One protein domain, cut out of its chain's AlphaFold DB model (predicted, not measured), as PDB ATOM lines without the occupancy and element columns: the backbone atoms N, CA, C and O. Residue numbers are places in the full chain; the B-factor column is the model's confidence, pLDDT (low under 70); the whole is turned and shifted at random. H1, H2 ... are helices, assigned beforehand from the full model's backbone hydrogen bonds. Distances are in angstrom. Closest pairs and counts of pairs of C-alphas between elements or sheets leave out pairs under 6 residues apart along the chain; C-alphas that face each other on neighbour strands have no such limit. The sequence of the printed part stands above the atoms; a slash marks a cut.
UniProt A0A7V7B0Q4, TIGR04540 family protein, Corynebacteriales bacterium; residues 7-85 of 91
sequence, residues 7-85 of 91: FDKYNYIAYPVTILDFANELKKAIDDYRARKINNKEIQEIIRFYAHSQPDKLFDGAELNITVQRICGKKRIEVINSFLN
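What this domain is: This is residues 7 to 85 of the 91 residues of the protein "TIGR04540 family protein" of Corynebacteriales bacterium (UniProt A0A7V7B0Q4). Two long helices, H2 and H3, fold back on each other as a helical hairpin, and H6 lies crosswise over one side of it. H1 lies over the opposite side, while H5 packs along H2. The printed part has 79 residues with six named helices, H1 to H6 in order, and no named strand; the class is all helix. It is compact and rounded, with a radius of gyration of the C-alphas of 11.2 A and spans of 30 by 24 by 19 A.

Where its parts are: Find C-alpha 7 at (147.418, 154.343, 100.406), where H1 runs to residue 10. H2, residues 19 to 34, covers 22.5 A; H3, residues 40 to 53, covers 19.8 A. Next come H4, residues 55 to 58, and H5, residues 66 to 72. H6, residues 74 to 84, runs 15.2 A to C-alpha 84 at (141.605, 157.806, 82.917).

How they stand to each other: Begin at the hub, H2: its residues 26 to 33 touch H3, opposite ways at a shallow tilt of 13 degrees, with C-alphas 33 and 43 closest at 6.6 A. H5 touches H2 the same way at 34 degrees, only just shallow; C-alphas 23 and 68 are closest at 4.8 A. H6 touches H3 about perpendicular at 82 degrees, C-alphas 44 and 83 closest at 5.7 A. H1 is close to but not clearly touching H3, with C-alphas 7 and 46 closest at 7.8 A. H4 is close to but not clearly touching H2, C-alphas 19 and 57 closest at 5.7 A. In H2, H3 and H5 every O i to N i+4 pair is within hydrogen-bond range, in H6 6 of 7; H1 and H4 are too short for one.

The domain as a whole: Look to C-alphas 9 and 61 for the two farthest apart, at 31.6 A. The printed part has no cut, no link is long, and no printed residue is under 70 in pLDDT.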
ATOM      1  N   PHE A   7     147.421 155.793 100.250       95.31
ATOM      2  CA  PHE A   7     147.418 154.343 100.406       95.31
ATOM      3  C   PHE A   7     147.487 153.944 101.884       95.31
ATOM      4  O   PHE A   7     146.717 153.084 102.305       95.31
ATOM      5  N   ASP A   8     148.308 154.625 102.687       94.25
ATOM      6  CA  ASP A   8     148.392 154.385 104.134       94.25
ATOM      7  C   ASP A   8     147.098 154.822 104.838       94.25
ATOM      8  O   ASP A   8     146.507 154.047 105.593       94.25
ATOM      9  N   LYS A   9     146.580 156.012 104.495       94.62
ATOM     10  CA  LYS A   9     145.337 156.584 105.047       94.62
ATOM     11  C   LYS A   9     144.146 155.621 104.971       94.62
ATOM     12  O   LYS A   9     143.328 155.561 105.888       94.62
ATOM     13  N   TYR A  10     144.025 154.881 103.868       95.19
ATOM     14  CA  TYR A  10     142.904 153.968 103.615       95.19
ATOM     15  C   TYR A  10     143.273 152.481 103.700       95.19
ATOM     16  O   TYR A  10     142.425 151.621 103.443       95.19
ATOM     17  N   ASN A  11     144.503 152.159 104.114       95.50
ATOM     18  CA  ASN A  11     145.031 150.795 104.160       95.50
ATOM     19  C   ASN A  11     144.853 150.057 102.815       95.50
ATOM     20  O   ASN A  11     144.281 148.958 102.749       95.50
ATOM     21  N   TYR A  12     145.284 150.702 101.734       97.06
ATOM     22  CA  TYR A  12     145.416 150.119 100.401       97.06
ATOM     23  C   TYR A  12     146.865 149.710 100.143       97.06
ATOM     24  O   TYR A  12     147.798 150.268 100.717       97.06
ATOM     25  N   ILE A  13     147.067 148.760  99.235       97.06
ATOM     26  CA  ILE A  13     148.414 148.336  98.840       97.06
ATOM     27  C   ILE A  13     148.846 149.132  97.607       97.06
ATOM     28  O   ILE A  13     148.346 148.890  96.518       97.06
ATOM     29  N   ALA A  14     149.816 150.037  97.756       96.44
ATOM     30  CA  ALA A  14     150.326 150.845  96.640       96.44
ATOM     31  C   ALA A  14     151.030 150.011  95.553       96.44
ATOM     32  O   ALA A  14     150.902 150.304  94.367       96.44
ATOM     33  N   TYR A  15     151.735 148.943  95.937       96.75
ATOM     34  CA  TYR A  15     152.454 148.076  94.996       96.75
ATOM     35  C   TYR A  15     152.052 146.603  95.136       96.75
ATOM     36  O   TYR A  15     152.802 145.802  95.699       96.75
ATOM     37  N   PRO A  16     150.857 146.215  94.656       96.69
ATOM     38  CA  PRO A  16     150.431 144.824  94.655       96.69
ATOM     39  C   PRO A  16     151.382 143.956  93.823       96.69
ATOM     40  O   PRO A  16     151.756 144.312  92.699       96.69
ATOM     41  N   VAL A  17     151.754 142.800  94.377       96.38
ATOM     42  CA  VAL A  17     152.737 141.893  93.766       96.38
ATOM     43  C   VAL A  17     152.152 141.226  92.525       96.38
ATOM     44  O   VAL A  17     152.793 141.203  91.474       96.38
ATOM     45  N   THR A  18     150.921 140.717  92.618       97.38
ATOM     46  CA  THR A  18     150.272 139.995  91.518       97.38
ATOM     47  C   THR A  18     149.217 140.840  90.810       97.38
ATOM     48  O   THR A  18     148.652 141.781  91.371       97.38
ATOM     49  N   ILE A  19     148.898 140.471  89.564       97.62
ATOM     50  CA  ILE A  19     147.779 141.065  88.817       97.62
ATOM     51  C   ILE A  19     146.431 140.856  89.526       97.62
ATOM     52  O   ILE A  19     145.538 141.698  89.439       97.62
ATOM     53  N   LEU A  20     146.284 139.749  90.259       97.81
ATOM     54  CA  LEU A  20     145.071 139.448  91.009       97.81
ATOM     55  C   LEU A  20     144.926 140.375  92.220       97.81
ATOM     56  O   LEU A  20     143.849 140.935  92.426       97.81
ATOM     57  N   ASP A  21     146.001 140.573  92.985       97.81
ATOM     58  CA  ASP A  21     146.009 141.508  94.116       97.81
ATOM     59  C   ASP A  21     145.742 142.929  93.626       97.81
ATOM     60  O   ASP A  21     144.887 143.623  94.165       97.81
ATOM     61  N   PHE A  22     146.388 143.321  92.524       98.38
ATOM     62  CA  PHE A  22     146.164 144.610  91.881       98.38
ATOM     63  C   PHE A  22     144.693 144.846  91.531       98.38
ATOM     64  O   PHE A  22     144.112 145.869  91.895       98.38
ATOM     65  N   ALA A  23     144.065 143.884  90.852       98.31
ATOM     66  CA  ALA A  23     142.669 144.001  90.460       98.31
ATOM     67  C   ALA A  23     141.723 144.056  91.677       98.31
ATOM     68  O   ALA A  23     140.716 144.766  91.639       98.31
ATOM     69  N   ASN A  24     142.041 143.340  92.762       98.31
ATOM     70  CA  ASN A  24     141.266 143.381  94.002       98.31
ATOM     71  C   ASN A  24     141.420 144.710  94.754       98.31
ATOM     72  O   ASN A  24     140.418 145.248  95.221       98.31
ATOM     73  N   GLU A  25     142.627 145.273  94.817       98.19
ATOM     74  CA  GLU A  25     142.868 146.586  95.428       98.19
ATOM     75  C   GLU A  25     142.176 147.704  94.645       98.19
ATOM     76  O   GLU A  25     141.508 148.559  95.227       98.19
ATOM     77  N   LEU A  26     142.234 147.656  93.310       97.81
ATOM     78  CA  LEU A  26     141.521 148.609  92.463       97.81
ATOM     79  C   LEU A  26     140.001 148.510  92.657       97.81
ATOM     80  O   LEU A  26     139.317 149.523  92.814       97.81
ATOM     81  N   LYS A  27     139.463 147.285  92.706       98.38
ATOM     82  CA  LYS A  27     138.050 147.034  93.016       98.38
ATOM     83  C   LYS A  27     137.669 147.613  94.383       98.38
ATOM     84  O   LYS A  27     136.636 148.276  94.471       98.38
ATOM     85  N   LYS A  28     138.488 147.382  95.417       98.31
ATOM     86  CA  LYS A  28     138.279 147.881  96.786       98.31
ATOM     87  C   LYS A  28     138.228 149.408  96.819       98.31
ATOM     88  O   LYS A  28     137.256 149.957  97.326       98.31
ATOM     89  N   ALA A  29     139.197 150.086  96.202       98.19
ATOM     90  CA  ALA A  29     139.225 151.548  96.135       98.19
ATOM     91  C   ALA A  29     137.970 152.123  95.451       98.19
ATOM     92  O   ALA A  29     137.360 153.074  95.939       98.19
ATOM     93  N   ILE A  30     137.515 151.511  94.351       97.94
ATOM     94  CA  ILE A  30     136.290 151.942  93.655       97.94
ATOM     95  C   ILE A  30     135.035 151.671  94.496       97.94
ATOM     96  O   ILE A  30     134.087 152.461  94.464       97.94
ATOM     97  N   ASP A  31     135.000 150.565  95.237       98.19
ATOM     98  CA  ASP A  31     133.895 150.253  96.146       98.19
ATOM     99  C   ASP A  31     133.820 151.253  97.303       98.19
ATOM    100  O   ASP A  31     132.734 151.739  97.621       98.19
ATOM    101  N   ASP A  32     134.961 151.646  97.862       98.31
ATOM    102  CA  ASP A  32     135.035 152.682  98.889       98.31
ATOM    103  C   ASP A  32     134.649 154.066  98.347       98.31
ATOM    104  O   ASP A  32     133.945 154.819  99.027       98.31
ATOM    105  N   TYR A  33     135.004 154.377  97.096       97.88
ATOM    106  CA  TYR A  33     134.537 155.583  96.405       97.88
ATOM    107  C   TYR A  33     133.009 155.597  96.272       97.88
ATOM    108  O   TYR A  33     132.346 156.577  96.615       97.88
ATOM    109  N   ARG A  34     132.411 154.478  95.850       96.44
ATOM    110  CA  ARG A  34     130.947 154.336  95.750       96.44
ATOM    111  C   ARG A  34     130.247 154.407  97.097       96.44
ATOM    112  O   ARG A  34     129.153 154.960  97.184       96.44
ATOM    113  N   ALA A  35     130.888 153.880  98.135       97.50
ATOM    114  CA  ALA A  35     130.440 153.989  99.515       97.50
ATOM    115  C   ALA A  35     130.680 155.387 100.120       97.50
ATOM    116  O   ALA A  35     130.357 155.594 101.287       97.50
ATOM    117  N   ARG A  36     131.216 156.344  99.343       96.00
ATOM    118  CA  ARG A  36     131.542 157.719  99.759       96.00
ATOM    119  C   ARG A  36     132.551 157.803 100.910       96.00
ATOM    120  O   ARG A  36     132.548 158.780 101.653       96.00
ATOM    121  N   LYS A  37     133.417 156.796 101.064       97.50
ATOM    122  CA  LYS A  37     134.520 156.812 102.041       97.50
ATOM    123  C   LYS A  37     135.735 157.588 101.535       97.50
ATOM    124  O   LYS A  37     136.481 158.144 102.337       97.50
ATOM    125  N   ILE A  38     135.904 157.624 100.214       96.56
ATOM    126  CA  ILE A  38     136.902 158.441  99.522       96.56
ATOM    127  C   ILE A  38     136.211 159.333  98.489       96.56
ATOM    128  O   ILE A  38     135.141 158.994  97.976       96.56
ATOM    129  N   ASN A  39     136.799 160.490  98.204       96.12
ATOM    130  CA  ASN A  39     136.244 161.502  97.305       96.12
ATOM    131  C   ASN A  39     136.824 161.415  95.877       96.12
ATOM    132  O   ASN A  39     137.714 160.617  95.596       96.12
ATOM    133  N   ASN A  40     136.325 162.258  94.961       95.69
ATOM    134  CA  ASN A  40     136.754 162.274  93.554       95.69
ATOM    135  C   ASN A  40     138.262 162.494  93.366       95.69
ATOM    136  O   ASN A  40     138.851 161.883  92.481       95.69
ATOM    137  N   LYS A  41     138.884 163.374  94.163       94.88
ATOM    138  CA  LYS A  41     140.323 163.653  94.051       94.88
ATOM    139  C   LYS A  41     141.134 162.432  94.473       94.88
ATOM    140  O   LYS A  41     142.063 162.051  93.774       94.88
ATOM    141  N   GLU A  42     140.716 161.797  95.561       96.38
ATOM    142  CA  GLU A  42     141.376 160.626  96.140       96.38
ATOM    143  C   GLU A  42     141.328 159.414  95.198       96.38
ATOM    144  O   GLU A  42     142.358 158.818  94.892       96.38
ATOM    145  N   ILE A  43     140.155 159.073  94.650       97.06
ATOM    146  CA  ILE A  43     140.067 157.955  93.695       97.06
ATOM    147  C   ILE A  43     140.827 158.248  92.392       97.06
ATOM    148  O   ILE A  43     141.448 157.350  91.824       97.06
ATOM    149  N   GLN A  44     140.820 159.503  91.930       95.62
ATOM    150  CA  GLN A  44     141.578 159.914  90.752       95.62
ATOM    151  C   GLN A  44     143.083 159.758  90.982       95.62
ATOM    152  O   GLN A  44     143.788 159.292  90.088       95.62
ATOM    153  N   GLU A  45     143.571 160.130  92.163       95.69
ATOM    154  CA  GLU A  45     144.967 159.960  92.557       95.69
ATOM    155  C   GLU A  45     145.364 158.481  92.571       95.69
ATOM    156  O   GLU A  45     146.342 158.123  91.919       95.69
ATOM    157  N   ILE A  46     144.563 157.610  93.195       97.00
ATOM    158  CA  ILE A  46     144.822 156.159  93.242       97.00
ATOM    159  C   ILE A  46     144.880 155.557  91.831       97.00
ATOM    160  O   ILE A  46     145.833 154.856  91.489       97.00
ATOM    161  N   ILE A  47     143.880 155.842  90.989       96.69
ATOM    162  CA  ILE A  47     143.809 155.291  89.628       96.69
ATOM    163  C   ILE A  47     144.995 155.769  88.789       96.69
ATOM    164  O   ILE A  47     145.619 154.969  88.092       96.69
ATOM    165  N   ARG A  48     145.331 157.062  88.857       94.81
ATOM    166  CA  ARG A  48     146.451 157.626  88.091       94.81
ATOM    167  C   ARG A  48     147.799 157.155  88.604       94.81
ATOM    168  O   ARG A  48     148.690 156.930  87.790       94.81
ATOM    169  N   PHE A  49     147.939 156.978  89.915       95.94
ATOM    170  CA  PHE A  49     149.123 156.373  90.499       95.94
ATOM    171  C   PHE A  49     149.333 154.981  89.911       95.94
ATOM    172  O   PHE A  49     150.370 154.749  89.304       95.94
ATOM    173  N   TYR A  50     148.331 154.101  89.981       96.94
ATOM    174  CA  TYR A  50     148.429 152.759  89.409       96.94
ATOM    175  C   TYR A  50     148.694 152.760  87.901       96.94
ATOM    176  O   TYR A  50     149.511 151.973  87.427       96.94
ATOM    177  N   ALA A  51     148.048 153.656  87.151       95.38
ATOM    178  CA  ALA A  51     148.268 153.796  85.716       95.38
ATOM    179  C   ALA A  51     149.695 154.238  85.363       95.38
ATOM    180  O   ALA A  51     150.183 153.910  84.285       95.38
ATOM    181  N   HIS A  52     150.355 154.986  86.250       94.31
ATOM    182  CA  HIS A  52     151.720 155.463  86.053       94.31
ATOM    183  C   HIS A  52     152.775 154.486  86.578       94.31
ATOM    184  O   HIS A  52     153.784 154.264  85.918       94.31
ATOM    185  N   SER A  53     152.560 153.917  87.764       95.12
ATOM    186  CA  SER A  53     153.547 153.093  88.465       95.12
ATOM    187  C   SER A  53     153.515 151.625  88.051       95.12
ATOM    188  O   SER A  53     154.537 150.950  88.141       95.12
ATOM    189  N   GLN A  54     152.360 151.123  87.607       95.94
ATOM    190  CA  GLN A  54     152.164 149.720  87.229       95.94
ATOM    191  C   GLN A  54     151.298 149.592  85.960       95.94
ATOM    192  O   GLN A  54     150.251 148.927  85.980       95.94
ATOM    193  N   PRO A  55     151.688 150.252  84.850       95.12
ATOM    194  CA  PRO A  55     150.905 150.256  83.616       95.12
ATOM    195  C   PRO A  55     150.710 148.848  83.040       95.12
ATOM    196  O   PRO A  55     149.648 148.557  82.501       95.12
ATOM    197  N   ASP A  56     151.689 147.962  83.222       95.38
ATOM    198  CA  ASP A  56     151.674 146.549  82.824       95.38
ATOM    199  C   ASP A  56     150.573 145.732  83.521       95.38
ATOM    200  O   ASP A  56     150.055 144.766  82.959       95.38
ATOM    201  N   LYS A  57     150.190 146.124  84.745       96.94
ATOM    202  CA  LYS A  57     149.088 145.487  85.477       96.94
ATOM    203  C   LYS A  57     147.732 146.092  85.119       96.94
ATOM    204  O   LYS A  57     146.723 145.388  85.134       96.94
ATOM    205  N   LEU A  58     147.678 147.392  84.825       96.62
ATOM    206  CA  LEU A  58     146.414 148.063  84.525       96.62
ATOM    207  C   LEU A  58     145.956 147.843  83.082       96.62
ATOM    208  O   LEU A  58     144.761 147.642  82.853       96.62
ATOM    209  N   PHE A  59     146.886 147.865  82.132       95.50
ATOM    210  CA  PHE A  59     146.603 147.894  80.703       95.50
ATOM    211  C   PHE A  59     147.065 146.623  79.987       95.50
ATOM    212  O   PHE A  59     147.996 145.942  80.410       95.50
ATOM    213  N   ASP A  60     146.392 146.319  78.885       94.12
ATOM    214  CA  ASP A  60     146.777 145.330  77.884       94.12
ATOM    215  C   ASP A  60     146.603 145.989  76.508       94.12
ATOM    216  O   ASP A  60     145.500 146.090  75.962       94.12
ATOM    217  N   GLY A  61     147.691 146.585  76.012       88.88
ATOM    218  CA  GLY A  61     147.654 147.495  74.869       88.88
ATOM    219  C   GLY A  61     146.846 148.766  75.165       88.88
ATOM    220  O   GLY A  61     147.131 149.486  76.120       88.88
ATOM    221  N   ALA A  62     145.849 149.050  74.324       86.69
ATOM    222  CA  ALA A  62     144.965 150.211  74.469       86.69
ATOM    223  C   ALA A  62     143.803 149.984  75.456       86.69
ATOM    224  O   ALA A  62     143.079 150.922  75.783       86.69
ATOM    225  N   GLU A  63     143.617 148.748  75.919       91.06
ATOM    226  CA  GLU A  63     142.501 148.338  76.769       91.06
ATOM    227  C   GLU A  63     142.969 148.071  78.205       91.06
ATOM    228  O   GLU A  63     144.163 147.997  78.497       91.06
ATOM    229  N   LEU A  64     142.024 147.903  79.133       95.38
ATOM    230  CA  LEU A  64     142.352 147.410  80.474       95.38
ATOM    231  C   LEU A  64     142.721 145.925  80.431       95.38
ATOM    232  O   LEU A  64     142.138 145.151  79.672       95.38
ATOM    233  N   ASN A  65     143.601 145.492  81.327       96.88
ATOM    234  CA  ASN A  65     143.973 144.087  81.461       96.88
ATOM    235  C   ASN A  65     142.741 143.183  81.689       96.88
ATOM    236  O   ASN A  65     141.873 143.492  82.512       96.88
ATOM    237  N   ILE A  66     142.676 142.027  81.015       97.25
ATOM    238  CA  ILE A  66     141.545 141.080  81.104       97.25
ATOM    239  C   ILE A  66     141.208 140.673  82.552       97.25
ATOM    240  O   ILE A  66     140.037 140.498  82.900       97.25
ATOM    241  N   THR A  67     142.209 140.556  83.428       98.06
ATOM    242  CA  THR A  67     142.013 140.210  84.845       98.06
ATOM    243  C   THR A  67     141.335 141.352  85.590       98.06
ATOM    244  O   THR A  67     140.369 141.125  86.321       98.06
ATOM    245  N   VAL A  68     141.778 142.589  85.348       97.88
ATOM    246  CA  VAL A  68     141.148 143.796  85.895       97.88
ATOM    247  C   VAL A  68     139.696 143.872  85.439       97.88
ATOM    248  O   VAL A  68     138.806 144.063  86.270       97.88
ATOM    249  N   GLN A  69     139.436 143.634  84.149       97.75
ATOM    250  CA  GLN A  69     138.079 143.644  83.611       97.75
ATOM    251  C   GLN A  69     137.174 142.611  84.304       97.75
ATOM    252  O   GLN A  69     136.064 142.937  84.732       97.75
ATOM    253  N   ARG A  70     137.659 141.371  84.468       98.06
ATOM    254  CA  ARG A  70     136.915 140.275  85.112       98.06
ATOM    255  C   ARG A  70     136.603 140.555  86.584       98.06
ATOM    256  O   ARG A  70     135.473 140.334  87.008       98.06
ATOM    257  N   ILE A  71     137.576 141.045  87.352       98.25
ATOM    258  CA  ILE A  71     137.427 141.265  88.800       98.25
ATOM    259  C   ILE A  71     136.608 142.524  89.109       98.25
ATOM    260  O   ILE A  71     135.756 142.514  90.001       98.25
ATOM    261  N   CYS A  72     136.835 143.616  88.376       96.81
ATOM    262  CA  CYS A  72     136.138 144.880  88.616       96.81
ATOM    263  C   CYS A  72     134.695 144.843  88.083       96.81
ATOM    264  O   CYS A  72     133.769 145.371  88.718       96.81
ATOM    265  N   GLY A  73     134.488 144.190  86.939       96.56
ATOM    266  CA  GLY A  73     133.210 144.139  86.240       96.56
ATOM    267  C   GLY A  73     132.807 145.481  85.617       96.56
ATOM    268  O   GLY A  73     133.335 146.548  85.945       96.56
ATOM    269  N   LYS A  74     131.805 145.430  84.729       95.25
ATOM    270  CA  LYS A  74     131.421 146.535  83.828       95.25
ATOM    271  C   LYS A  74     131.287 147.896  84.519       95.25
ATOM    272  O   LYS A  74     131.937 148.858  84.132       95.25
ATOM    273  N   LYS A  75     130.493 147.968  85.593       95.06
ATOM    274  CA  LYS A  75     130.224 149.244  86.271       95.06
ATOM    275  C   LYS A  75     131.485 149.882  86.860       95.06
ATOM    276  O   LYS A  75     131.528 151.097  86.976       95.06
ATOM    277  N   ARG A  76     132.455 149.103  87.349       96.56
ATOM    278  CA  ARG A  76     133.683 149.665  87.945       96.56
ATOM    279  C   ARG A  76     134.667 150.094  86.864       96.56
ATOM    280  O   ARG A  76     135.290 151.133  87.017       96.56
ATOM    281  N   ILE A  77     134.719 149.355  85.758       96.25
ATOM    282  CA  ILE A  77     135.483 149.729  84.560       96.25
ATOM    283  C   ILE A  77     135.047 151.098  84.031       96.25
ATOM    284  O   ILE A  77     135.896 151.930  83.741       96.25
ATOM    285  N   GLU A  78     133.742 151.375  83.978       95.00
ATOM    286  CA  GLU A  78     133.230 152.696  83.572       95.00
ATOM    287  C   GLU A  78     133.786 153.825  84.458       95.00
ATOM    288  O   GLU A  78     134.175 154.877  83.955       95.00
ATOM    289  N   VAL A  79     133.896 153.587  85.771       95.06
ATOM    290  CA  VAL A  79     134.504 154.545  86.708       95.06
ATOM    291  C   VAL A  79     136.000 154.697  86.431       95.06
ATOM    292  O   VAL A  79     136.472 155.825  86.312       95.06
ATOM    293  N   ILE A  80     136.732 153.589  86.265       95.38
ATOM    294  CA  ILE A  80     138.165 153.605  85.923       95.38
ATOM    295  C   ILE A  80     138.404 154.460  84.676       95.38
ATOM    296  O   ILE A  80     139.160 155.428  84.723       95.38
ATOM    297  N   ASN A  81     137.684 154.169  83.594       94.31
ATOM    298  CA  ASN A  81     137.827 154.871  82.323       94.31
ATOM    299  C   ASN A  81     137.462 156.355  82.432       94.31
ATOM    300  O   ASN A  81     138.098 157.184  81.791       94.31
ATOM    301  N   SER A  82     136.493 156.722  83.280       93.56
ATOM    302  CA  SER A  82     136.148 158.131  83.504       93.56
ATOM    303  C   SER A  82     137.292 158.937  84.136       93.56
ATOM    304  O   SER A  82     137.525 160.075  83.733       93.56
ATOM    305  N   PHE A  83     138.060 158.339  85.056       93.31
ATOM    306  CA  PHE A  83     139.222 158.977  85.693       93.31
ATOM    307  C   PHE A  83     140.515 158.875  84.870       93.31
ATOM    308  O   PHE A  83     141.434 159.681  85.061       93.31
ATOM    309  N   LEU A  84     140.567 157.918  83.941       91.50
ATOM    310  CA  LEU A  84     141.605 157.806  82.917       91.50
ATOM    311  C   LEU A  84     141.317 158.658  81.676       91.50
ATOM    312  O   LEU A  84     142.193 158.798  80.828       91.50
ATOM    313  N   ASN A  85     140.131 159.255  81.542       84.00
ATOM    314  CA  ASN A  85     139.846 160.133  80.415       84.00
ATOM    315  C   ASN A  85     140.803 161.343  80.442       84.00
ATOM    316  O   ASN A  85     140.898 162.057  81.444       84.00
TER     317      ASN A  85